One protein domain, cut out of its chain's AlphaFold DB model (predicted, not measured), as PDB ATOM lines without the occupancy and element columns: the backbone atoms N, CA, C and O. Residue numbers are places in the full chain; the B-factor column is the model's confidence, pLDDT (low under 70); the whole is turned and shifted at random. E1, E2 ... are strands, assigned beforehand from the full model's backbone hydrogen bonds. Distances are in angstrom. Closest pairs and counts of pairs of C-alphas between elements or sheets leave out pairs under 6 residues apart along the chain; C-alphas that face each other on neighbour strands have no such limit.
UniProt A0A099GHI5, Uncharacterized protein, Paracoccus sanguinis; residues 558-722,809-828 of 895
ATOM      1  N   LEU A 558     -56.185   1.829  67.794       93.38
ATOM      2  CA  LEU A 558     -54.872   1.242  67.549       93.38
ATOM      3  C   LEU A 558     -54.105   1.111  68.863       93.38
ATOM      4  O   LEU A 558     -54.012   2.055  69.645       93.38
ATOM      5  N   THR A 559     -53.524  -0.064  69.087       93.00
ATOM      6  CA  THR A 559     -52.710  -0.352  70.270       93.00
ATOM      7  C   THR A 559     -51.255  -0.507  69.866       93.00
ATOM      8  O   THR A 559     -50.929  -1.315  68.993       93.00
ATOM      9  N   PHE A 560     -50.378   0.250  70.518       93.06
ATOM     10  CA  PHE A 560     -48.946   0.159  70.304       93.06
ATOM     11  C   PHE A 560     -48.433  -1.210  70.758       93.06
ATOM     12  O   PHE A 560     -48.681  -1.665  71.879       93.06
ATOM     13  N   SER A 561     -47.716  -1.878  69.866       90.44
ATOM     14  CA  SER A 561     -47.170  -3.209  70.069       90.44
ATOM     15  C   SER A 561     -45.790  -3.292  69.415       90.44
ATOM     16  O   SER A 561     -45.714  -3.472  68.200       90.44
ATOM     17  N   PRO A 562     -44.703  -3.138  70.192       89.25
ATOM     18  CA  PRO A 562     -43.338  -3.179  69.674       89.25
ATOM     19  C   PRO A 562     -43.047  -4.432  68.838       89.25
ATOM     20  O   PRO A 562     -43.319  -5.551  69.285       89.25
ATOM     21  N   ASP A 563     -42.431  -4.248  67.667       86.75
ATOM     22  CA  ASP A 563     -41.963  -5.341  66.807       86.75
ATOM     23  C   ASP A 563     -40.442  -5.522  66.935       86.75
ATOM     24  O   ASP A 563     -39.666  -4.583  66.737       86.75
ATOM     25  N   SER A 564     -40.004  -6.744  67.245       81.44
ATOM     26  CA  SER A 564     -38.591  -7.067  67.486       81.44
ATOM     27  C   SER A 564     -37.719  -7.047  66.228       81.44
ATOM     28  O   SER A 564     -36.488  -7.045  66.338       81.44
ATOM     29  N   ARG A 565     -38.324  -7.008  65.035       84.31
ATOM     30  CA  ARG A 565     -37.604  -6.785  63.775       84.31
ATOM     31  C   ARG A 565     -37.169  -5.327  63.634       84.31
ATOM     32  O   ARG A 565     -36.248  -5.062  62.868       84.31
ATOM     33  N   GLY A 566     -37.806  -4.383  64.328       85.69
ATOM     34  CA  GLY A 566     -37.548  -2.946  64.212       85.69
ATOM     35  C   GLY A 566     -37.082  -2.286  65.511       85.69
ATOM     36  O   GLY A 566     -36.529  -2.924  66.405       85.69
ATOM     37  N   ASP A 567     -37.304  -0.973  65.585       85.56
ATOM     38  CA  ASP A 567     -36.947  -0.131  66.731       85.56
ATOM     39  C   ASP A 567     -37.813  -0.387  67.980       85.56
ATOM     40  O   ASP A 567     -37.310  -0.323  69.101       85.56
ATOM     41  N   GLY A 568     -39.099  -0.713  67.811       88.06
ATOM     42  CA  GLY A 568     -40.030  -0.948  68.916       88.06
ATOM     43  C   GLY A 568     -40.498   0.303  69.678       88.06
ATOM     44  O   GLY A 568     -41.095   0.158  70.748       88.06
ATOM     45  N   PHE A 569     -40.225   1.522  69.198       89.81
ATOM     46  CA  PHE A 569     -40.580   2.768  69.901       89.81
ATOM     47  C   PHE A 569     -41.062   3.917  69.003       89.81
ATOM     48  O   PHE A 569     -41.692   4.842  69.507       89.81
ATOM     49  N   GLN A 570     -40.797   3.900  67.699       92.56
ATOM     50  CA  GLN A 570     -41.169   4.974  66.779       92.56
ATOM     51  C   GLN A 570     -42.630   4.862  66.339       92.56
ATOM     52  O   GLN A 570     -43.082   3.795  65.912       92.56
ATOM     53  N   TRP A 571     -43.340   5.992  66.353       95.00
ATOM     54  CA  TRP A 571     -44.721   6.109  65.882       95.00
ATOM     55  C   TRP A 571     -44.852   5.833  64.382       95.00
ATOM     56  O   TRP A 571     -45.729   5.078  63.978       95.00
ATOM     57  N   PHE A 572     -43.968   6.395  63.549       93.69
ATOM     58  CA  PHE A 572     -44.026   6.247  62.084       93.69
ATOM     59  C   PHE A 572     -43.679   4.830  61.593       93.69
ATOM     60  O   PHE A 572     -43.814   4.530  60.400       93.69
ATOM     61  N   ASN A 573     -43.189   3.950  62.473       92.69
ATOM     62  CA  ASN A 573     -42.922   2.564  62.123       92.69
ATOM     63  C   ASN A 573     -44.215   1.746  62.241       92.69
ATOM     64  O   ASN A 573     -44.607   1.318  63.323       92.69
ATOM     65  N   ARG A 574     -44.843   1.479  61.090       90.44
ATOM     66  CA  ARG A 574     -46.095   0.707  60.976       90.44
ATOM     67  C   ARG A 574     -46.062  -0.678  61.633       90.44
ATOM     68  O   ARG A 574     -47.115  -1.186  61.997       90.44
ATOM     69  N   MET A 575     -44.887  -1.290  61.804       89.62
ATOM     70  CA  MET A 575     -44.778  -2.587  62.485       89.62
ATOM     71  C   MET A 575     -45.121  -2.494  63.975       89.62
ATOM     72  O   MET A 575     -45.591  -3.470  64.550       89.62
ATOM     73  N   ASN A 576     -44.952  -1.318  64.588       91.75
ATOM     74  CA  ASN A 576     -45.234  -1.108  66.007       91.75
ATOM     75  C   ASN A 576     -46.739  -0.970  66.322       91.75
ATOM     76  O   ASN A 576     -47.101  -0.641  67.448       91.75
ATOM     77  N   TRP A 577     -47.626  -1.211  65.352       90.12
ATOM     78  CA  TRP A 577     -49.081  -1.070  65.495       90.12
ATOM     79  C   TRP A 577     -49.829  -2.406  65.331       90.12
ATOM     80  O   TRP A 577     -50.991  -2.456  64.922       90.12
ATOM     81  N   GLY A 578     -49.159  -3.512  65.683       74.62
ATOM     82  CA  GLY A 578     -49.766  -4.836  65.839       74.62
ATOM     83  C   GLY A 578     -50.341  -5.430  64.548       74.62
ATOM     84  O   GLY A 578     -49.759  -5.299  63.474       74.62
ATOM     85  N   ALA A 579     -51.493  -6.109  64.656       60.38
ATOM     86  CA  ALA A 579     -52.138  -6.835  63.552       60.38
ATOM     87  C   ALA A 579     -52.584  -5.939  62.381       60.38
ATOM     88  O   ALA A 579     -52.798  -6.439  61.278       60.38
ATOM     89  N   ASN A 580     -52.704  -4.631  62.614       56.16
ATOM     90  CA  ASN A 580     -53.214  -3.690  61.625       56.16
ATOM     91  C   ASN A 580     -52.125  -3.213  60.650       56.16
ATOM     92  O   ASN A 580     -52.472  -2.788  59.556       56.16
ATOM     93  N   VAL A 581     -50.834  -3.297  61.026       71.50
ATOM     94  CA  VAL A 581     -49.645  -2.851  60.255       71.50
ATOM     95  C   VAL A 581     -49.885  -1.534  59.481       71.50
ATOM     96  O   VAL A 581     -49.433  -1.350  58.349       71.50
ATOM     97  N   ASP A 582     -50.615  -0.609  60.104       82.56
ATOM     98  CA  ASP A 582     -51.009   0.696  59.570       82.56
ATOM     99  C   ASP A 582     -50.735   1.767  60.626       82.56
ATOM    100  O   ASP A 582     -50.692   1.478  61.823       82.56
ATOM    101  N   LEU A 583     -50.505   3.001  60.182       90.44
ATOM    102  CA  LEU A 583     -50.247   4.111  61.096       90.44
ATOM    103  C   LEU A 583     -51.567   4.667  61.641       90.44
ATOM    104  O   LEU A 583     -52.565   4.660  60.913       90.44
ATOM    105  N   PRO A 584     -51.586   5.187  62.881       93.50
ATOM    106  CA  PRO A 584     -52.708   5.984  63.355       93.50
ATOM    107  C   PRO A 584     -52.985   7.166  62.420       93.50
ATOM    108  O   PRO A 584     -52.051   7.830  61.961       93.50
ATOM    109  N   GLN A 585     -54.263   7.415  62.157       92.56
ATOM    110  CA  GLN A 585     -54.774   8.469  61.286       92.56
ATOM    111  C   GLN A 585     -55.796   9.340  62.020       92.56
ATOM    112  O   GLN A 585     -56.176   9.057  63.159       92.56
ATOM    113  N   ASP A 586     -56.251  10.398  61.354       94.94
ATOM    114  CA  ASP A 586     -57.198  11.332  61.948       94.94
ATOM    115  C   ASP A 586     -58.492  10.635  62.408       94.94
ATOM    116  O   ASP A 586     -59.086   9.823  61.695       94.94
ATOM    117  N   GLY A 587     -58.929  10.970  63.621       95.25
ATOM    118  CA  GLY A 587     -60.109  10.418  64.283       95.25
ATOM    119  C   GLY A 587     -59.875   9.115  65.053       95.25
ATOM    120  O   GLY A 587     -60.746   8.736  65.836       95.25
ATOM    121  N   ASP A 588     -58.730   8.446  64.893       95.94
ATOM    122  CA  ASP A 588     -58.435   7.204  65.619       95.94
ATOM    123  C   ASP A 588     -58.370   7.410  67.136       95.94
ATOM    124  O   ASP A 588     -58.095   8.499  67.638       95.94
ATOM    125  N   SER A 589     -58.575   6.329  67.884       95.75
ATOM    126  CA  SER A 589     -58.162   6.241  69.285       95.75
ATOM    127  C   SER A 589     -56.839   5.486  69.374       95.75
ATOM    128  O   SER A 589     -56.673   4.441  68.752       95.75
ATOM    129  N   VAL A 590     -55.891   5.992  70.151       95.62
ATOM    130  CA  VAL A 590     -54.556   5.408  70.285       95.62
ATOM    131  C   VAL A 590     -54.305   4.999  71.725       95.62
ATOM    132  O   VAL A 590     -54.500   5.782  72.647       95.62
ATOM    133  N   ASP A 591     -53.822   3.777  71.912       94.25
ATOM    134  CA  ASP A 591     -53.417   3.225  73.199       94.25
ATOM    135  C   ASP A 591     -51.927   2.869  73.154       94.25
ATOM    136  O   ASP A 591     -51.517   1.996  72.389       94.25
ATOM    137  N   LEU A 592     -51.100   3.535  73.965       94.12
ATOM    138  CA  LEU A 592     -49.657   3.265  74.019       94.12
ATOM    139  C   LEU A 592     -49.329   1.953  74.745       94.12
ATOM    140  O   LEU A 592     -48.182   1.498  74.729       94.12
ATOM    141  N   ASN A 593     -50.319   1.339  75.396       92.69
ATOM    142  CA  ASN A 593     -50.202   0.096  76.150       92.69
ATOM    143  C   ASN A 593     -49.067   0.110  77.190       92.69
ATOM    144  O   ASN A 593     -48.385  -0.896  77.394       92.69
ATOM    145  N   GLY A 594     -48.829   1.278  77.800       92.25
ATOM    146  CA  GLY A 594     -47.796   1.500  78.813       92.25
ATOM    147  C   GLY A 594     -46.369   1.599  78.264       92.25
ATOM    148  O   GLY A 594     -45.421   1.654  79.043       92.25
ATOM    149  N   ASN A 595     -46.187   1.599  76.940       92.06
ATOM    150  CA  ASN A 595     -44.867   1.678  76.320       92.06
ATOM    151  C   ASN A 595     -44.358   3.125  76.236       92.06
ATOM    152  O   ASN A 595     -45.117   4.088  76.321       92.06
ATOM    153  N   VAL A 596     -43.051   3.262  76.008       91.75
ATOM    154  CA  VAL A 596     -42.422   4.532  75.621       91.75
ATOM    155  C   VAL A 596     -42.501   4.669  74.103       91.75
ATOM    156  O   VAL A 596     -41.912   3.856  73.386       91.75
ATOM    157  N   VAL A 597     -43.197   5.686  73.609       94.44
ATOM    158  CA  VAL A 597     -43.429   5.910  72.178       94.44
ATOM    159  C   VAL A 597     -42.911   7.283  71.770       94.44
ATOM    160  O   VAL A 597     -43.185   8.281  72.429       94.44
ATOM    161  N   ARG A 598     -42.174   7.350  70.659       94.81
ATOM    162  CA  ARG A 598     -41.681   8.599  70.077       94.81
ATOM    163  C   ARG A 598     -42.507   8.996  68.861       94.81
ATOM    164  O   ARG A 598     -42.542   8.276  67.863       94.81
ATOM    165  N   PHE A 599     -43.135  10.165  68.935       97.81
ATOM    166  CA  PHE A 599     -43.862  10.780  67.831       97.81
ATOM    167  C   PHE A 599     -42.932  11.711  67.048       97.81
ATOM    168  O   PHE A 599     -42.380  12.669  67.597       97.81
ATOM    169  N   SER A 600     -42.754  11.427  65.760       94.81
ATOM    170  CA  SER A 600     -41.901  12.205  64.864       94.81
ATOM    171  C   SER A 600     -42.390  12.113  63.417       94.81
ATOM    172  O   SER A 600     -42.978  11.108  63.024       94.81
ATOM    173  N   VAL A 601     -42.114  13.156  62.625       94.19
ATOM    174  CA  VAL A 601     -42.336  13.210  61.164       94.19
ATOM    175  C   VAL A 601     -43.784  12.881  60.758       94.19
ATOM    176  O   VAL A 601     -44.029  12.227  59.745       94.19
ATOM    177  N   GLU A 602     -44.755  13.331  61.557       95.75
ATOM    178  CA  GLU A 602     -46.187  13.131  61.312       95.75
ATOM    179  C   GLU A 602     -47.012  14.361  61.713       95.75
ATOM    180  O   GLU A 602     -46.604  15.180  62.541       95.75
ATOM    181  N   THR A 603     -48.198  14.505  61.124       97.12
ATOM    182  CA  THR A 603     -49.242  15.417  61.610       97.12
ATOM    183  C   THR A 603     -50.553  14.657  61.675       97.12
ATOM    184  O   THR A 603     -51.036  14.221  60.637       97.12
ATOM    185  N   VAL A 604     -51.077  14.457  62.886       96.50
ATOM    186  CA  VAL A 604     -52.260  13.615  63.130       96.50
ATOM    187  C   VAL A 604     -53.132  14.225  64.226       96.50
ATOM    188  O   VAL A 604     -52.619  14.761  65.216       96.50
ATOM    189  N   GLU A 605     -54.449  14.115  64.067       96.31
ATOM    190  CA  GLU A 605     -55.457  14.432  65.076       96.31
ATOM    191  C   GLU A 605     -56.208  13.173  65.532       96.31
ATOM    192  O   GLU A 605     -57.102  12.681  64.854       96.31
ATOM    193  N   VAL A 606     -55.881  12.660  66.716       96.38
ATOM    194  CA  VAL A 606     -56.545  11.493  67.309       96.38
ATOM    195  C   VAL A 606     -57.702  11.920  68.215       96.38
ATOM    196  O   VAL A 606     -57.641  12.947  68.899       96.38
ATOM    197  N   ALA A 607     -58.763  11.117  68.257       95.31
ATOM    198  CA  ALA A 607     -59.890  11.335  69.155       95.31
ATOM    199  C   ALA A 607     -59.483  11.102  70.617       95.31
ATOM    200  O   ALA A 607     -59.723  11.952  71.470       95.31
ATOM    201  N   ASN A 608     -58.817   9.981  70.895       94.06
ATOM    202  CA  ASN A 608     -58.370   9.622  72.240       94.06
ATOM    203  C   ASN A 608     -56.911   9.168  72.208       94.06
ATOM    204  O   ASN A 608     -56.501   8.476  71.276       94.06
ATOM    205  N   LEU A 609     -56.144   9.511  73.239       94.56
ATOM    206  CA  LEU A 609     -54.779   9.040  73.444       94.56
ATOM    207  C   LEU A 609     -54.618   8.521  74.870       94.56
ATOM    208  O   LEU A 609     -54.645   9.304  75.809       94.56
ATOM    209  N   ASN A 610     -54.412   7.219  75.037       93.69
ATOM    210  CA  ASN A 610     -54.251   6.592  76.342       93.69
ATOM    211  C   ASN A 610     -52.788   6.203  76.596       93.69
ATOM    212  O   ASN A 610     -52.214   5.404  75.853       93.69
ATOM    213  N   LEU A 611     -52.184   6.756  77.652       92.38
ATOM    214  CA  LEU A 611     -50.779   6.507  77.992       92.38
ATOM    215  C   LEU A 611     -50.579   5.187  78.758       92.38
ATOM    216  O   LEU A 611     -49.520   4.568  78.642       92.38
ATOM    217  N   ARG A 612     -51.568   4.750  79.552       90.62
ATOM    218  CA  ARG A 612     -51.494   3.585  80.467       90.62
ATOM    219  C   ARG A 612     -50.212   3.503  81.317       90.62
ATOM    220  O   ARG A 612     -49.642   2.430  81.498       90.62
ATOM    221  N   GLY A 613     -49.747   4.631  81.842       89.25
ATOM    222  CA  GLY A 613     -48.516   4.738  82.635       89.25
ATOM    223  C   GLY A 613     -47.235   4.851  81.806       89.25
ATOM    224  O   GLY A 613     -46.163   4.981  82.388       89.25
ATOM    225  N   GLY A 614     -47.340   4.796  80.476       91.81
ATOM    226  CA  GLY A 614     -46.224   4.909  79.542       91.81
ATOM    227  C   GLY A 614     -45.739   6.343  79.326       91.81
ATOM    228  O   GLY A 614     -46.134   7.282  80.025       91.81
ATOM    229  N   GLU A 615     -44.885   6.502  78.317       93.19
ATOM    230  CA  GLU A 615     -44.302   7.788  77.936       93.19
ATOM    231  C   GLU A 615     -44.591   8.098  76.466       93.19
ATOM    232  O   GLU A 615     -44.443   7.233  75.602       93.19
ATOM    233  N   LEU A 616     -44.935   9.351  76.177       96.50
ATOM    234  CA  LEU A 616     -44.986   9.884  74.821       96.50
ATOM    235  C   LEU A 616     -43.949  10.997  74.645       96.50
ATOM    236  O   LEU A 616     -44.073  12.052  75.261       96.50
ATOM    237  N   ASP A 617     -42.965  10.787  73.772       95.62
ATOM    238  CA  ASP A 617     -41.929  11.765  73.410       95.62
ATOM    239  C   ASP A 617     -42.241  12.385  72.038       95.62
ATOM    240  O   ASP A 617     -42.030  11.766  70.994       95.62
ATOM    241  N   VAL A 618     -42.776  13.606  72.025       97.62
ATOM    242  CA  VAL A 618     -43.149  14.355  70.814       97.62
ATOM    243  C   VAL A 618     -41.985  15.252  70.393       97.62
ATOM    244  O   VAL A 618     -41.707  16.270  71.033       97.62
ATOM    245  N   VAL A 619     -41.301  14.884  69.305       94.25
ATOM    246  CA  VAL A 619     -40.026  15.516  68.905       94.25
ATOM    247  C   VAL A 619     -40.087  16.300  67.591       94.25
ATOM    248  O   VAL A 619     -39.270  17.195  67.357       94.25
ATOM    249  N   SER A 620     -41.046  15.994  66.718       95.56
ATOM    250  CA  SER A 620     -41.278  16.734  65.473       95.56
ATOM    251  C   SER A 620     -42.696  16.528  64.947       95.56
ATOM    252  O   SER A 620     -43.384  15.594  65.360       95.56
ATOM    253  N   GLY A 621     -43.142  17.410  64.050       97.06
ATOM    254  CA  GLY A 621     -44.523  17.415  63.574       97.06
ATOM    255  C   GLY A 621     -45.526  17.838  64.652       97.06
ATOM    256  O   GLY A 621     -45.172  18.549  65.598       97.06
ATOM    257  N   ARG A 622     -46.790  17.425  64.503       97.75
ATOM    258  CA  ARG A 622     -47.865  17.770  65.445       97.75
ATOM    259  C   ARG A 622     -48.793  16.600  65.726       97.75
ATOM    260  O   ARG A 622     -49.418  16.077  64.809       97.75
ATOM    261  N   LEU A 623     -48.971  16.293  67.004       98.00
ATOM    262  CA  LEU A 623     -50.048  15.438  67.479       98.00
ATOM    263  C   LEU A 623     -51.105  16.304  68.162       98.00
ATOM    264  O   LEU A 623     -50.797  17.068  69.079       98.00
ATOM    265  N   ARG A 624     -52.356  16.183  67.724       96.38
ATOM    266  CA  ARG A 624     -53.514  16.670  68.472       96.38
ATOM    267  C   ARG A 624     -54.259  15.469  69.039       96.38
ATOM    268  O   ARG A 624     -54.559  14.548  68.296       96.38
ATOM    269  N   ALA A 625     -54.573  15.495  70.328       94.81
ATOM    270  CA  ALA A 625     -55.458  14.527  70.963       94.81
ATOM    271  C   ALA A 625     -56.672  15.266  71.531       94.81
ATOM    272  O   ALA A 625     -56.497  16.172  72.349       94.81
ATOM    273  N   ALA A 626     -57.888  14.919  71.100       92.50
ATOM    274  CA  ALA A 626     -59.098  15.550  71.636       92.50
ATOM    275  C   ALA A 626     -59.309  15.192  73.118       92.50
ATOM    276  O   ALA A 626     -59.668  16.063  73.913       92.50
ATOM    277  N   HIS A 627     -58.978  13.956  73.493       89.69
ATOM    278  CA  HIS A 627     -58.913  13.491  74.872       89.69
ATOM    279  C   HIS A 627     -57.584  12.779  75.131       89.69
ATOM    280  O   HIS A 627     -57.115  11.987  74.311       89.69
ATOM    281  N   LEU A 628     -56.974  13.076  76.274       89.00
ATOM    282  CA  LEU A 628     -55.864  12.307  76.825       89.00
ATOM    283  C   LEU A 628     -56.439  11.391  77.912       89.00
ATOM    284  O   LEU A 628     -57.437  11.739  78.522       89.00
ATOM    285  N   GLU A 629     -55.872  10.213  78.122       88.06
ATOM    286  CA  GLU A 629     -56.324   9.284  79.152       88.06
ATOM    287  C   GLU A 629     -55.147   8.583  79.824       88.06
ATOM    288  O   GLU A 629     -54.121   8.280  79.207       88.06
ATOM    289  N   GLY A 630     -55.349   8.236  81.094       83.19
ATOM    290  CA  GLY A 630     -54.389   7.475  81.884       83.19
ATOM    291  C   GLY A 630     -53.220   8.326  82.380       83.19
ATOM    292  O   GLY A 630     -52.769   9.266  81.733       83.19
ATOM    293  N   ALA A 631     -52.708   7.980  83.562       85.44
ATOM    294  CA  ALA A 631     -51.466   8.572  84.050       85.44
ATOM    295  C   ALA A 631     -50.308   8.217  83.102       85.44
ATOM    296  O   ALA A 631     -50.359   7.202  82.413       85.44
ATOM    297  N   GLY A 632     -49.256   9.023  83.084       90.31
ATOM    298  CA  GLY A 632     -48.077   8.796  82.256       90.31
ATOM    299  C   GLY A 632     -47.250  10.066  82.124       90.31
ATOM    300  O   GLY A 632     -47.569  11.086  82.744       90.31
ATOM    301  N   LEU A 633     -46.202   9.986  81.310       92.31
ATOM    302  CA  LEU A 633     -45.305  11.103  81.044       92.31
ATOM    303  C   LEU A 633     -45.440  11.581  79.599       92.31
ATOM    304  O   LEU A 633     -45.240  10.824  78.652       92.31
ATOM    305  N   LEU A 634     -45.717  12.867  79.432       94.19
ATOM    306  CA  LEU A 634     -45.606  13.557  78.158       94.19
ATOM    307  C   LEU A 634     -44.279  14.319  78.105       94.19
ATOM    308  O   LEU A 634     -44.010  15.182  78.939       94.19
ATOM    309  N   ARG A 635     -43.458  14.061  77.091       95.12
ATOM    310  CA  ARG A 635     -42.271  14.861  76.789       95.12
ATOM    311  C   ARG A 635     -42.465  15.574  75.459       95.12
ATOM    312  O   ARG A 635     -42.808  14.952  74.463       95.12
ATOM    313  N   VAL A 636     -42.233  16.882  75.439       95.69
ATOM    314  CA  VAL A 636     -42.247  17.694  74.218       95.69
ATOM    315  C   VAL A 636     -40.904  18.395  74.085       95.69
ATOM    316  O   VAL A 636     -40.435  19.069  75.009       95.69
ATOM    317  N   ARG A 637     -40.248  18.208  72.942       91.19
ATOM    318  CA  ARG A 637     -38.915  18.767  72.698       91.19
ATOM    319  C   ARG A 637     -38.641  18.993  71.217       91.19
ATOM    320  O   ARG A 637     -39.437  18.637  70.352       91.19
ATOM    321  N   HIS A 638     -37.490  19.602  70.933       88.75
ATOM    322  CA  HIS A 638     -37.053  19.932  69.577       88.75
ATOM    323  C   HIS A 638     -38.097  20.786  68.827       88.75
ATOM    324  O   HIS A 638     -38.318  21.933  69.217       88.75
ATOM    325  N   CYS A 639     -38.745  20.262  67.785       93.12
ATOM    326  CA  CYS A 639     -39.777  20.963  67.014       93.12
ATOM    327  C   CYS A 639     -41.163  20.310  67.126       93.12
ATOM    328  O   CYS A 639     -42.043  20.610  66.320       93.12
ATOM    329  N   GLY A 640     -41.346  19.403  68.089       96.44
ATOM    330  CA  GLY A 640     -42.600  18.696  68.310       96.44
ATOM    331  C   GLY A 640     -43.693  19.609  68.852       96.44
ATOM    332  O   GLY A 640     -43.438  20.495  69.670       96.44
ATOM    333  N   GLN A 641     -44.925  19.385  68.404       97.75
ATOM    334  CA  GLN A 641     -46.100  20.059  68.939       97.75
ATOM    335  C   GLN A 641     -47.103  19.033  69.462       97.75
ATOM    336  O   GLN A 641     -47.574  18.182  68.706       97.75
ATOM    337  N   MET A 642     -47.460  19.140  70.738       96.62
ATOM    338  CA  MET A 642     -48.564  18.395  71.332       96.62
ATOM    339  C   MET A 642     -49.701  19.360  71.645       96.62
ATOM    340  O   MET A 642     -49.524  20.309  72.412       96.62
ATOM    341  N   ILE A 643     -50.874  19.109  71.069       94.81
ATOM    342  CA  ILE A 643     -52.098  19.831  71.406       94.81
ATOM    343  C   ILE A 643     -53.062  18.869  72.081       94.81
ATOM    344  O   ILE A 643     -53.528  17.909  71.477       94.81
ATOM    345  N   MET A 644     -53.389  19.152  73.329       89.69
ATOM    346  CA  MET A 644     -54.311  18.348  74.120       89.69
ATOM    347  C   MET A 644     -55.639  19.079  74.216       89.69
ATOM    348  O   MET A 644     -55.666  20.298  74.404       89.69
ATOM    349  N   GLY A 645     -56.746  18.367  74.058       84.94
ATOM    350  CA  GLY A 645     -58.077  18.887  74.340       84.94
ATOM    351  C   GLY A 645     -58.336  19.022  75.840       84.94
ATOM    352  O   GLY A 645     -57.436  19.340  76.618       84.94
ATOM    353  N   GLY A 646     -59.594  18.851  76.238       71.12
ATOM    354  CA  GLY A 646     -59.979  18.837  77.647       71.12
ATOM    355  C   GLY A 646     -59.886  17.424  78.211       71.12
ATOM    356  O   GLY A 646     -60.373  16.488  77.578       71.12
ATOM    357  N   ASP A 647     -59.296  17.283  79.397       65.62
ATOM    358  CA  ASP A 647     -59.165  15.996  80.083       65.62
ATOM    359  C   ASP A 647     -59.451  16.119  81.594       65.62
ATOM    360  O   ASP A 647     -59.272  17.173  82.210       65.62
ATOM    361  N   THR A 648     -59.909  15.010  82.170       58.62
ATOM    362  CA  THR A 648     -60.100  14.733  83.595       58.62
ATOM    363  C   THR A 648     -58.950  13.951  84.238       58.62
ATOM    364  O   THR A 648     -58.845  13.970  85.465       58.62
ATOM    365  N   THR A 649     -58.093  13.271  83.464       66.50
ATOM    366  CA  THR A 649     -56.938  12.537  83.999       66.50
ATOM    367  C   THR A 649     -55.671  13.385  84.067       66.50
ATOM    368  O   THR A 649     -55.298  14.116  83.154       66.50
ATOM    369  N   ALA A 650     -54.988  13.287  85.203       67.44
ATOM    370  CA  ALA A 650     -53.790  14.060  85.474       67.44
ATOM    371  C   ALA A 650     -52.543  13.326  84.932       67.44
ATOM    372  O   ALA A 650     -52.371  12.128  85.176       67.44
ATOM    373  N   HIS A 651     -51.659  14.044  84.235       82.50
ATOM    374  CA  HIS A 651     -50.392  13.535  83.690       82.50
ATOM    375  C   HIS A 651     -49.212  14.432  84.079       82.50
ATOM    376  O   HIS A 651     -49.406  15.602  84.424       82.50
ATOM    377  N   ASP A 652     -48.001  13.879  83.990       91.12
ATOM    378  CA  ASP A 652     -46.760  14.640  84.113       91.12
ATOM    379  C   ASP A 652     -46.298  15.118  82.732       91.12
ATOM    380  O   ASP A 652     -46.418  14.388  81.743       91.12
ATOM    381  N   ALA A 653     -45.754  16.331  82.652       93.88
ATOM    382  CA  ALA A 653     -45.260  16.905  81.406       93.88
ATOM    383  C   ALA A 653     -43.865  17.526  81.555       93.88
ATOM    384  O   ALA A 653     -43.595  18.286  82.482       93.88
ATOM    385  N   ILE A 654     -42.988  17.255  80.587       94.62
ATOM    386  CA  ILE A 654     -41.675  17.892  80.443       94.62
ATOM    387  C   ILE A 654     -41.610  18.557  79.067       94.62
ATOM    388  O   ILE A 654     -41.647  17.878  78.042       94.62
ATOM    389  N   VAL A 655     -41.466  19.879  79.037       95.31
ATOM    390  CA  VAL A 655     -41.433  20.684  77.811       95.31
ATOM    391  C   VAL A 655     -40.090  21.412  77.733       95.31
ATOM    392  O   VAL A 655     -39.839  22.339  78.500       95.31
ATOM    393  N   ARG A 656     -39.202  20.981  76.832       90.50
ATOM    394  CA  ARG A 656     -37.851  21.570  76.678       90.50
ATOM    395  C   ARG A 656     -37.631  22.288  75.337       90.50
ATOM    396  O   ARG A 656     -36.880  23.252  75.229       90.50
ATOM    397  N   GLY A 657     -38.425  21.918  74.336       89.88
ATOM    398  CA  GLY A 657     -38.519  22.594  73.043       89.88
ATOM    399  C   GLY A 657     -39.904  22.401  72.433       89.88
ATOM    400  O   GLY A 657     -40.730  21.687  72.998       89.88
ATOM    401  N   GLY A 658     -40.161  23.014  71.281       94.31
ATOM    402  CA  GLY A 658     -41.449  22.884  70.603       94.31
ATOM    403  C   GLY A 658     -42.598  23.491  71.416       94.31
ATOM    404  O   GLY A 658     -42.406  24.515  72.071       94.31
ATOM    405  N   ARG A 659     -43.788  22.879  71.364       96.81
ATOM    406  CA  ARG A 659     -44.997  23.410  72.015       96.81
ATOM    407  C   ARG A 659     -45.844  22.341  72.692       96.81
ATOM    408  O   ARG A 659     -46.249  21.374  72.050       96.81
ATOM    409  N   LEU A 660     -46.229  22.603  73.938       96.50
ATOM    410  CA  LEU A 660     -47.379  21.984  74.588       96.50
ATOM    411  C   LEU A 660     -48.536  22.987  74.650       96.50
ATOM    412  O   LEU A 660     -48.421  24.035  75.283       96.50
ATOM    413  N   ALA A 661     -49.662  22.672  74.014       94.81
ATOM    414  CA  ALA A 661     -50.868  23.488  74.074       94.81
ATOM    415  C   ALA A 661     -52.017  22.718  74.722       94.81
ATOM    416  O   ALA A 661     -52.490  21.712  74.197       94.81
ATOM    417  N   ILE A 662     -52.494  23.229  75.849       91.62
ATOM    418  CA  ILE A 662     -53.707  22.758  76.506       91.62
ATOM    419  C   ILE A 662     -54.857  23.564  75.899       91.62
ATOM    420  O   ILE A 662     -54.893  24.780  76.030       91.62
ATOM    421  N   SER A 663     -55.776  22.920  75.189       88.44
ATOM    422  CA  SER A 663     -56.859  23.596  74.455       88.44
ATOM    423  C   SER A 663     -58.237  23.454  75.110       88.44
ATOM    424  O   SER A 663     -59.154  24.192  74.752       88.44
ATOM    425  N   GLY A 664     -58.381  22.578  76.109       86.12
ATOM    426  CA  GLY A 664     -59.585  22.448  76.938       86.12
ATOM    427  C   GLY A 664     -59.308  22.597  78.441       86.12
ATOM    428  O   GLY A 664     -58.193  22.944  78.831       86.12
ATOM    429  N   PRO A 665     -60.322  22.388  79.303       85.56
ATOM    430  CA  PRO A 665     -60.134  22.317  80.750       85.56
ATOM    431  C   PRO A 665     -59.156  21.207  81.138       85.56
ATOM    432  O   PRO A 665     -59.229  20.111  80.584       85.56
ATOM    433  N   HIS A 666     -58.270  21.482  82.093       86.00
ATOM    434  CA  HIS A 666     -57.228  20.535  82.469       86.00
ATOM    435  C   HIS A 666     -56.834  20.632  83.948       86.00
ATOM    436  O   HIS A 666     -56.726  21.730  84.502       86.00
ATOM    437  N   VAL A 667     -56.581  19.476  84.565       86.94
ATOM    438  CA  VAL A 667     -55.953  19.347  85.885       86.94
ATOM    439  C   VAL A 667     -54.633  18.608  85.691       86.94
ATOM    440  O   VAL A 667     -54.633  17.423  85.366       86.94
ATOM    441  N   ALA A 668     -53.520  19.316  85.852       82.75
ATOM    442  CA  ALA A 668     -52.196  18.737  85.657       82.75
ATOM    443  C   ALA A 668     -51.730  17.977  86.906       82.75
ATOM    444  O   ALA A 668     -52.205  18.255  88.007       82.75
ATOM    445  N   ARG A 669     -50.766  17.062  86.749       84.38
ATOM    446  CA  ARG A 669     -49.881  16.687  87.858       84.38
ATOM    447  C   ARG A 669     -48.733  17.685  87.882       84.38
ATOM    448  O   ARG A 669     -48.971  18.871  88.107       84.38
ATOM    449  N   SER A 670     -47.524  17.264  87.541       90.69
ATOM    450  CA  SER A 670     -46.383  18.163  87.475       90.69
ATOM    451  C   SER A 670     -46.035  18.544  86.034       90.69
ATOM    452  O   SER A 670     -45.943  17.696  85.150       90.69
ATOM    453  N   ILE A 671     -45.815  19.838  85.786       95.00
ATOM    454  CA  ILE A 671     -45.368  20.363  84.487       95.00
ATOM    455  C   ILE A 671     -44.023  21.055  84.682       95.00
ATOM    456  O   ILE A 671     -43.925  22.004  85.456       95.00
ATOM    457  N   ALA A 672     -42.996  20.624  83.956       95.94
ATOM    458  CA  ALA A 672     -41.683  21.257  83.934       95.94
ATOM    459  C   ALA A 672     -41.393  21.853  82.552       95.94
ATOM    460  O   ALA A 672     -41.438  21.147  81.546       95.94
ATOM    461  N   VAL A 673     -41.069  23.145  82.509       96.31
ATOM    462  CA  VAL A 673     -40.825  23.899  81.275       96.31
ATOM    463  C   VAL A 673     -39.442  24.554  81.311       96.31
ATOM    464  O   VAL A 673     -39.106  25.259  82.265       96.31
ATOM    465  N   SER A 674     -38.637  24.342  80.270       93.56
ATOM    466  CA  SER A 674     -37.302  24.939  80.097       93.56
ATOM    467  C   SER A 674     -36.940  25.072  78.612       93.56
ATOM    468  O   SER A 674     -37.711  24.654  77.753       93.56
ATOM    469  N   GLY A 675     -35.778  25.649  78.295       90.00
ATOM    470  CA  GLY A 675     -35.286  25.741  76.913       90.00
ATOM    471  C   GLY A 675     -36.167  26.593  75.996       90.00
ATOM    472  O   GLY A 675     -36.977  27.398  76.453       90.00
ATOM    473  N   ARG A 676     -35.996  26.453  74.678       90.25
ATOM    474  CA  ARG A 676     -36.786  27.186  73.667       90.25
ATOM    475  C   ARG A 676     -38.136  26.508  73.429       90.25
ATOM    476  O   ARG A 676     -38.403  26.014  72.332       90.25
ATOM    477  N   SER A 677     -38.952  26.462  74.474       94.19
ATOM    478  CA  SER A 677     -40.261  25.814  74.494       94.19
ATOM    479  C   SER A 677     -41.417  26.801  74.611       94.19
ATOM    480  O   SER A 677     -41.252  27.950  75.026       94.19
ATOM    481  N   GLU A 678     -42.609  26.320  74.276       96.81
ATOM    482  CA  GLU A 678     -43.868  27.014  74.499       96.81
ATOM    483  C   GLU A 678     -44.833  26.153  75.320       96.81
ATOM    484  O   GLU A 678     -45.076  24.990  74.995       96.81
ATOM    485  N   LEU A 679     -45.414  26.744  76.363       97.06
ATOM    486  CA  LEU A 679     -46.572  26.217  77.078       97.06
ATOM    487  C   LEU A 679     -47.735  27.203  76.927       97.06
ATOM    488  O   LEU A 679     -47.646  28.361  77.353       97.06
ATOM    489  N   LEU A 680     -48.828  26.732  76.333       95.44
ATOM    490  CA  LEU A 680     -50.088  27.463  76.238       95.44
ATOM    491  C   LEU A 680     -51.116  26.844  77.177       95.44
ATOM    492  O   LEU A 680     -51.475  25.672  77.041       95.44
ATOM    493  N   PHE A 681     -51.609  27.650  78.109       93.44
ATOM    494  CA  PHE A 681     -52.717  27.273  78.969       93.44
ATOM    495  C   PHE A 681     -54.044  27.440  78.236       93.44
ATOM    496  O   PHE A 681     -54.300  28.459  77.588       93.44
ATOM    497  N   GLY A 682     -54.905  26.442  78.411       83.50
ATOM    498  CA  GLY A 682     -56.264  26.454  77.897       83.50
ATOM    499  C   GLY A 682     -57.195  27.383  78.674       83.50
ATOM    500  O   GLY A 682     -56.761  28.135  79.553       83.50
ATOM    501  N   PRO A 683     -58.508  27.317  78.394       86.06
ATOM    502  CA  PRO A 683     -59.492  28.179  79.043       86.06
ATOM    503  C   PRO A 683     -59.532  27.997  80.568       86.06
ATOM    504  O   PRO A 683     -59.799  28.961  81.280       86.06
ATOM    505  N   ASN A 684     -59.238  26.798  81.086       88.44
ATOM    506  CA  ASN A 684     -59.037  26.555  82.517       88.44
ATOM    507  C   ASN A 684     -57.929  25.514  82.721       88.44
ATOM    508  O   ASN A 684     -58.060  24.386  82.254       88.44
ATOM    509  N   CYS A 685     -56.874  25.870  83.444       91.81
ATOM    510  CA  CYS A 685     -55.813  24.955  83.852       91.81
ATOM    511  C   CYS A 685     -55.637  25.030  85.370       91.81
ATOM    512  O   CYS A 685     -55.525  26.129  85.916       91.81
ATOM    513  N   THR A 686     -55.587  23.883  86.039       92.62
ATOM    514  CA  THR A 686     -55.360  23.789  87.484       92.62
ATOM    515  C   THR A 686     -54.102  22.980  87.758       92.62
ATOM    516  O   THR A 686     -53.962  21.870  87.247       92.62
ATOM    517  N   ILE A 687     -53.220  23.522  88.595       94.00
ATOM    518  CA  ILE A 687     -52.152  22.779  89.266       94.00
ATOM    519  C   ILE A 687     -52.657  22.491  90.688       94.00
ATOM    520  O   ILE A 687     -52.784  23.441  91.471       94.00
ATOM    521  N   PRO A 688     -53.037  21.243  91.008       93.94
ATOM    522  CA  PRO A 688     -53.656  20.896  92.282       93.94
ATOM    523  C   PRO A 688     -52.633  20.861  93.426       93.94
ATOM    524  O   PRO A 688     -51.422  20.848  93.209       93.94
ATOM    525  N   GLU A 689     -53.133  20.834  94.661       94.94
ATOM    526  CA  GLU A 689     -52.304  20.673  95.860       94.94
ATOM    527  C   GLU A 689     -51.425  19.411  95.766       94.94
ATOM    528  O   GLU A 689     -51.872  18.357  95.316       94.94
ATOM    529  N   GLY A 690     -50.164  19.525  96.192       93.88
ATOM    530  CA  GLY A 690     -49.174  18.442  96.127       93.88
ATOM    531  C   GLY A 690     -48.438  18.319  94.788       93.88
ATOM    532  O   GLY A 690     -47.417  17.639  94.732       93.88
ATOM    533  N   GLU A 691     -48.894  19.010  93.744       95.94
ATOM    534  CA  GLU A 691     -48.287  18.991  92.411       95.94
ATOM    535  C   GLU A 691     -47.555  20.310  92.091       95.94
ATOM    536  O   GLU A 691     -47.666  21.294  92.834       95.94
ATOM    537  N   THR A 692     -46.747  20.342  91.020       96.81
ATOM    538  CA  THR A 692     -45.834  21.472  90.749       96.81
ATOM    539  C   THR A 692     -45.839  21.948  89.295       96.81
ATOM    540  O   THR A 692     -45.623  21.170  88.369       96.81
ATOM    541  N   LEU A 693     -45.948  23.264  89.093       97.94
ATOM    542  CA  LEU A 693     -45.556  23.926  87.846       97.94
ATOM    543  C   LEU A 693     -44.147  24.500  88.009       97.94
ATOM    544  O   LEU A 693     -43.952  25.456  88.756       97.94
ATOM    545  N   THR A 694     -43.176  23.929  87.300       97.88
ATOM    546  CA  THR A 694     -41.796  24.416  87.246       97.88
ATOM    547  C   THR A 694     -41.538  25.139  85.930       97.88
ATOM    548  O   THR A 694     -41.713  24.556  84.861       97.88
ATOM    549  N   VAL A 695     -41.056  26.378  85.990       98.12
ATOM    550  CA  VAL A 695     -40.577  27.119  84.813       98.12
ATOM    551  C   VAL A 695     -39.143  27.564  85.064       98.12
ATOM    552  O   VAL A 695     -38.859  28.206  86.074       98.12
ATOM    553  N   THR A 696     -38.230  27.211  84.158       95.50
ATOM    554  CA  THR A 696     -36.802  27.522  84.294       95.50
ATOM    555  C   THR A 696     -36.314  28.414  83.160       95.50
ATOM    556  O   THR A 696     -36.359  28.027  81.991       95.50
ATOM    557  N   GLY A 697     -35.778  29.577  83.524       92.25
ATOM    558  CA  GLY A 697     -35.155  30.511  82.596       92.25
ATOM    559  C   GLY A 697     -36.125  31.399  81.818       92.25
ATOM    560  O   GLY A 697     -37.336  31.259  81.908       92.25
ATOM    561  N   ALA A 698     -35.581  32.341  81.049       91.69
ATOM    562  CA  ALA A 698     -36.354  33.300  80.254       91.69
ATOM    563  C   ALA A 698     -36.585  32.859  78.798       91.69
ATOM    564  O   ALA A 698     -37.266  33.559  78.050       91.69
ATOM    565  N   LEU A 699     -35.988  31.739  78.376       91.81
ATOM    566  CA  LEU A 699     -36.178  31.189  77.031       91.81
ATOM    567  C   LEU A 699     -37.574  30.595  76.780       91.81
ATOM    568  O   LEU A 699     -38.056  30.764  75.657       91.81
ATOM    569  N   PRO A 700     -38.235  29.937  77.754       94.62
ATOM    570  CA  PRO A 700     -39.585  29.442  77.546       94.62
ATOM    571  C   PRO A 700     -40.619  30.558  77.417       94.62
ATOM    572  O   PRO A 700     -40.572  31.559  78.137       94.62
ATOM    573  N   PHE A 701     -41.631  30.328  76.584       95.94
ATOM    574  CA  PHE A 701     -42.841  31.145  76.539       95.94
ATOM    575  C   PHE A 701     -43.976  30.403  77.228       95.94
ATOM    576  O   PHE A 701     -44.432  29.364  76.763       95.94
ATOM    577  N   VAL A 702     -44.426  30.927  78.366       97.81
ATOM    578  CA  VAL A 702     -45.454  30.292  79.199       97.81
ATOM    579  C   VAL A 702     -46.601  31.264  79.423       97.81
ATOM    580  O   VAL A 702     -46.379  32.401  79.842       97.81
ATOM    581  N   GLY A 703     -47.832  30.827  79.158       97.06
ATOM    582  CA  GLY A 703     -49.020  31.650  79.364       97.06
ATOM    583  C   GLY A 703     -50.106  31.425  78.320       97.06
ATOM    584  O   GLY A 703     -50.575  30.302  78.171       97.06
ATOM    585  N   TRP A 704     -50.548  32.488  77.644       96.56
ATOM    586  CA  TRP A 704     -51.778  32.468  76.838       96.56
ATOM    587  C   TRP A 704     -51.633  33.179  75.493       96.56
ATOM    588  O   TRP A 704     -50.943  34.196  75.389       96.56
ATOM    589  N   ASP A 705     -52.386  32.693  74.509       94.44
ATOM    590  CA  ASP A 705     -52.570  33.293  73.187       94.44
ATOM    591  C   ASP A 705     -54.064  33.234  72.791       94.44
ATOM    592  O   ASP A 705     -54.881  32.629  73.489       94.44
ATOM    593  N   GLY A 706     -54.442  33.874  71.688       92.50
ATOM    594  CA  GLY A 706     -55.791  33.868  71.143       92.50
ATOM    595  C   GLY A 706     -56.707  34.904  71.795       92.50
ATOM    596  O   GLY A 706     -56.299  36.022  72.125       92.50
ATOM    597  N   THR A 707     -57.983  34.546  71.937       93.06
ATOM    598  CA  THR A 707     -59.060  35.436  72.401       93.06
ATOM    599  C   THR A 707     -59.890  34.769  73.505       93.06
ATOM    600  O   THR A 707     -59.693  33.599  73.819       93.06
ATOM    601  N   GLY A 708     -60.829  35.507  74.105       92.62
ATOM    602  CA  GLY A 708     -61.719  34.982  75.146       92.62
ATOM    603  C   GLY A 708     -61.150  35.117  76.557       92.62
ATOM    604  O   GLY A 708     -60.339  36.002  76.824       92.62
ATOM    605  N   SER A 709     -61.605  34.259  77.468       93.00
ATOM    606  CA  SER A 709     -61.190  34.256  78.876       93.00
ATOM    607  C   SER A 709     -60.417  32.986  79.194       93.00
ATOM    608  O   SER A 709     -60.796  31.907  78.738       93.00
ATOM    609  N   ALA A 710     -59.379  33.110  80.015       94.75
ATOM    610  CA  ALA A 710     -58.595  31.974  80.477       94.75
ATOM    611  C   ALA A 710     -58.339  32.055  81.983       94.75
ATOM    612  O   ALA A 710     -58.297  33.144  82.562       94.75
ATOM    613  N   ARG A 711     -58.152  30.904  82.621       94.50
ATOM    614  CA  ARG A 711     -57.854  30.810  84.050       94.50
ATOM    615  C   ARG A 711     -56.716  29.834  84.301       94.50
ATOM    616  O   ARG A 711     -56.770  28.702  83.829       94.50
ATOM    617  N   LEU A 712     -55.737  30.260  85.092       96.50
ATOM    618  CA  LEU A 712     -54.738  29.381  85.695       96.50
ATOM    619  C   LEU A 712     -54.943  29.382  87.209       96.50
ATOM    620  O   LEU A 712     -54.831  30.430  87.840       96.50
ATOM    621  N   ARG A 713     -55.248  28.226  87.789       96.19
ATOM    622  CA  ARG A 713     -55.388  28.046  89.233       96.19
ATOM    623  C   ARG A 713     -54.178  27.294  89.781       96.19
ATOM    624  O   ARG A 713     -53.868  26.203  89.311       96.19
ATOM    625  N   LEU A 714     -53.502  27.890  90.755       97.25
ATOM    626  CA  LEU A 714     -52.287  27.368  91.379       97.25
ATOM    627  C   LEU A 714     -52.572  27.051  92.850       97.25
ATOM    628  O   LEU A 714     -52.270  27.864  93.725       97.25
ATOM    629  N   ASP A 715     -53.172  25.883  93.100       96.69
ATOM    630  CA  ASP A 715     -53.300  25.316  94.452       96.69
ATOM    631  C   ASP A 715     -52.012  24.587  94.874       96.69
ATOM    632  O   ASP A 715     -51.681  24.530  96.056       96.69
ATOM    633  N   GLY A 716     -51.275  24.044  93.900       96.56
ATOM    634  CA  GLY A 716     -49.956  23.440  94.076       96.56
ATOM    635  C   GLY A 716     -48.802  24.443  94.078       96.56
ATOM    636  O   GLY A 716     -48.986  25.659  94.144       96.56
ATOM    637  N   THR A 717     -47.579  23.921  93.991       98.00
ATOM    638  CA  THR A 717     -46.360  24.738  94.029       98.00
ATOM    639  C   THR A 717     -46.103  25.398  92.677       98.00
ATOM    640  O   THR A 717     -46.012  24.721  91.650       98.00
ATOM    641  N   LEU A 718     -45.906  26.717  92.676       98.50
ATOM    642  CA  LEU A 718     -45.271  27.411  91.559       98.50
ATOM    643  C   LEU A 718     -43.769  27.490  91.827       98.50
ATOM    644  O   LEU A 718     -43.345  28.191  92.741       98.50
ATOM    645  N   HIS A 719     -42.967  26.798  91.027       98.50
ATOM    646  CA  HIS A 719     -41.514  26.840  91.108       98.50
ATOM    647  C   HIS A 719     -40.941  27.611  89.915       98.50
ATOM    648  O   HIS A 719     -41.082  27.201  88.764       98.50
ATOM    649  N   LEU A 720     -40.289  28.740  90.181       98.56
ATOM    650  CA  LEU A 720     -39.612  29.535  89.161       98.56
ATOM    651  C   LEU A 720     -38.110  29.503  89.422       98.56
ATOM    652  O   LEU A 720     -37.657  29.901  90.494       98.56
ATOM    653  N   ALA A 721     -37.347  29.063  88.431       97.25
ATOM    654  CA  ALA A 721     -35.902  28.951  88.531       97.25
ATOM    655  C   ALA A 721     -35.208  29.818  87.483       97.25
ATOM    656  O   ALA A 721     -35.665  29.956  86.345       97.25
ATOM    657  N   SER A 722     -34.081  30.400  87.867       95.62
ATOM    658  CA  SER A 722     -33.219  31.138  86.953       95.62
ATOM    659  C   SER A 722     -32.509  30.204  85.961       95.62
ATOM    660  O   SER A 722     -32.240  29.036  86.240       95.62
ATOM    661  N   THR A 809     -41.038  34.538  82.960       97.75
ATOM    662  CA  THR A 809     -42.273  35.316  83.123       97.75
ATOM    663  C   THR A 809     -43.455  34.559  82.523       97.75
ATOM    664  O   THR A 809     -43.422  34.200  81.345       97.75
ATOM    665  N   ILE A 810     -44.526  34.382  83.299       98.44
ATOM    666  CA  ILE A 810     -45.814  33.876  82.802       98.44
ATOM    667  C   ILE A 810     -46.632  35.054  82.267       98.44
ATOM    668  O   ILE A 810     -46.896  36.001  83.012       98.44
ATOM    669  N   ARG A 811     -47.019  35.026  80.986       97.06
ATOM    670  CA  ARG A 811     -47.650  36.180  80.317       97.06
ATOM    671  C   ARG A 811     -48.412  35.822  79.047       97.06
ATOM    672  O   ARG A 811     -48.291  34.730  78.507       97.06
ATOM    673  N   ARG A 812     -49.150  36.790  78.505       96.00
ATOM    674  CA  ARG A 812     -49.642  36.695  77.123       96.00
ATOM    675  C   ARG A 812     -48.485  36.800  76.134       96.00
ATOM    676  O   ARG A 812     -47.590  37.626  76.317       96.00
ATOM    677  N   TYR A 813     -48.521  35.991  75.084       94.94
ATOM    678  CA  TYR A 813     -47.565  36.067  73.986       94.94
ATOM    679  C   TYR A 813     -48.191  35.542  72.697       94.94
ATOM    680  O   TYR A 813     -49.083  34.701  72.724       94.94
ATOM    681  N   ARG A 814     -47.712  36.046  71.558       94.06
ATOM    682  CA  ARG A 814     -48.076  35.509  70.249       94.06
ATOM    683  C   ARG A 814     -47.337  34.193  70.041       94.06
ATOM    684  O   ARG A 814     -46.124  34.210  69.842       94.06
ATOM    685  N   SER A 815     -48.069  33.090  70.090       93.25
ATOM    686  CA  SER A 815     -47.537  31.764  69.782       93.25
ATOM    687  C   SER A 815     -47.531  31.501  68.282       93.25
ATOM    688  O   SER A 815     -46.766  30.688  67.817       93.25
ATOM    689  N   GLY A 816     -48.383  32.152  67.489       91.31
ATOM    690  CA  GLY A 816     -48.526  31.818  66.067       91.31
ATOM    691  C   GLY A 816     -49.530  30.692  65.796       91.31
ATOM    692  O   GLY A 816     -50.053  30.631  64.684       91.31
ATOM    693  N   LEU A 817     -49.925  29.912  66.817       91.00
ATOM    694  CA  LEU A 817     -51.001  28.913  66.716       91.00
ATOM    695  C   LEU A 817     -52.342  29.546  66.310       91.00
ATOM    696  O   LEU A 817     -53.131  28.940  65.589       91.00
ATOM    697  N   TYR A 818     -52.586  30.779  66.763       89.44
ATOM    698  CA  TYR A 818     -53.786  31.569  66.459       89.44
ATOM    699  C   TYR A 818     -53.513  32.685  65.432       89.44
ATOM    700  O   TYR A 818     -54.291  33.633  65.305       89.44
ATOM    701  N   GLY A 819     -52.412  32.576  64.684       86.94
ATOM    702  CA  GLY A 819     -51.993  33.546  63.675       86.94
ATOM    703  C   GLY A 819     -51.115  34.678  64.218       86.94
ATOM    704  O   GLY A 819     -50.505  34.582  65.277       86.94
ATOM    705  N   ALA A 820     -51.011  35.764  63.444       85.31
ATOM    706  CA  ALA A 820     -50.070  36.862  63.702       85.31
ATOM    707  C   ALA A 820     -50.654  38.039  64.510       85.31
ATOM    708  O   ALA A 820     -49.990  39.066  64.652       85.31
ATOM    709  N   ALA A 821     -51.899  37.938  64.979       88.06
ATOM    710  CA  ALA A 821     -52.527  38.993  65.770       88.06
ATOM    711  C   ALA A 821     -51.910  39.072  67.177       88.06
ATOM    712  O   ALA A 821     -51.345  38.101  67.678       88.06
ATOM    713  N   GLU A 822     -52.008  40.237  67.819       90.12
ATOM    714  CA  GLU A 822     -51.699  40.332  69.249       90.12
ATOM    715  C   GLU A 822     -52.756  39.575  70.069       90.12
ATOM    716  O   GLU A 822     -53.951  39.728  69.789       90.12
ATOM    717  N   PRO A 823     -52.356  38.802  71.094       93.19
ATOM    718  CA  PRO A 823     -53.303  38.094  71.946       93.19
ATOM    719  C   PRO A 823     -54.256  39.057  72.662       93.19
ATOM    720  O   PRO A 823     -53.829  39.956  73.394       93.19
ATOM    721  N   SER A 824     -55.561  38.829  72.524       95.00
ATOM    722  CA  SER A 824     -56.604  39.604  73.212       95.00
ATOM    723  C   SER A 824     -57.278  38.833  74.349       95.00
ATOM    724  O   SER A 824     -58.202  39.356  74.981       95.00
ATOM    725  N   VAL A 825     -56.838  37.597  74.598       95.19
ATOM    726  CA  VAL A 825     -57.265  36.767  75.727       95.19
ATOM    727  C   VAL A 825     -57.153  37.536  77.048       95.19
ATOM    728  O   VAL A 825     -56.231  38.333  77.251       95.19
ATOM    729  N   GLN A 826     -58.120  37.314  77.934       95.81
ATOM    730  CA  GLN A 826     -58.220  37.906  79.265       95.81
ATOM    731  C   GLN A 826     -57.929  36.822  80.314       95.81
ATOM    732  O   GLN A 826     -58.859  36.148  80.772       95.81
ATOM    733  N   PRO A 827     -56.649  36.583  80.653       96.75
ATOM    734  CA  PRO A 827     -56.288  35.588  81.648       96.75
ATOM    735  C   PRO A 827     -56.524  36.104  83.072       96.75
ATOM    736  O   PRO A 827     -56.393  37.296  83.348       96.75
ATOM    737  N   VAL A 828     -56.816  35.186  83.989       97.44
ATOM    738  CA  VAL A 828     -56.778  35.414  85.438       97.44
ATOM    739  C   VAL A 828     -55.969  34.294  86.083       97.44
ATOM    740  O   VAL A 828     -56.189  33.120  85.782       97.44
TER     741      VAL A 828
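AT A GLANCE: This is residues 558 to 722 and 809 to 828 of the 895 residues of an uncharacterized protein of Paracoccus sanguinis (UniProt A0A099GHI5). This is a solenoid, a chain wound in stacked turns, with two long walls of parallel strands face to face: the sheet E1 E3 E5 E7 E9 E11 E14 E17 and the sheet E2 E4 E6 E8 E10 E13 E16. The small sheet E12 E15 E18 makes a third wall at the late turns, the early turns bend within E3 and E5, and residues 558 to 588, without a named element, fold over the end where E1 lies. The printed part has 185 residues with no named helix and 18 named strands, E1 to E18 in that order along the chain, in three sheets that are parallel throughout. The class is all strand, though under half of the residues, 81 of 185, are in named strands. The whole is compact, with a radius of gyration of the C-alphas of 16.2 A and spans of 49 by 37 by 28 A.

HOW THE PARTS SIT: Begin with the largest sheet, which runs, strand beside strand, E1, residues 589 to 591; E3, 603 to 610; E5, 622 to 629; E7, 641 to 644; E9, 658 to 662; E11, 677 to 680; E14, 701 to 704; and E17, 810 to 812. It is twisted, with C-alphas up to 6.2 A off its best plane, and E1 and E17 are its edge strands. Look at E3 and E5, parallel at 14 degrees: N 606 and O 624 are within hydrogen-bond range at 2.8 A, and N 629 and O 609 also at 2.8 A. E3 bends by 87 degrees at residue 607, and E5 bends by 80 degrees at residue 626. The second sheet runs E2, residues 596 to 599; E4, 615 to 618; E6, 633 to 636; E8, 652 to 655; E10, 671 to 673; E13, 692 to 696; and E16, 717 to 721. There E13 and E16 are parallel at 12 degrees, with N 719 and O 693 within hydrogen-bond range at 2.8 A. These two sheets form a sandwich, two sheets face to face: the parts that face each other are 9.8 A centre to centre, and their strands stand at 25 degrees. Between them, the closest C-alphas of E8 and E11, those of Val 655 and Ser 677, are 6.2 A apart. The third sheet runs E12, residues 684 to 687; E15, 709 to 714; and E18, 826 to 828. Its pairing is staggered: E15 pairs with E12 over residues 711 to 714, with N 713 and O 685 at 2.8 A, and with E18 over residues 709 to 711, with N 828 and O 710 at 2.9 A. E15 runs on into E16 across a break of 2 residues, at 93 degrees.

IN THESE COORDINATES: Find C-alpha 589 at (-58.162, 6.241, 69.285), where E1 begins. From C-alpha 603 at (-49.242, 15.417, 61.610), E3 spans 17.9 A to its last C-alpha; E5 spans 18.2 A, E15 16.8 A, E9 13.6 A, E13 12.6 A and E16 12.5 A. E18 ends at C-alpha 828, at (-56.778, 35.414, 85.438).

THE WHOLE: The two C-alphas farthest apart, those of Arg 565 and Gln 826, are 51.6 A from each other. Residues 723 to 808 are cut out; C-alphas 722 and 809 are 10.7 A apart across the cut. Of the links that are printed whole, E17 to E18 is long, with 13 residues, while E7 to E8 and E9 to E10 are short but not tight. The mean pLDDT of the printed part is 91.7; look for values under 70 at residues 579 to 580 and 647 to 650.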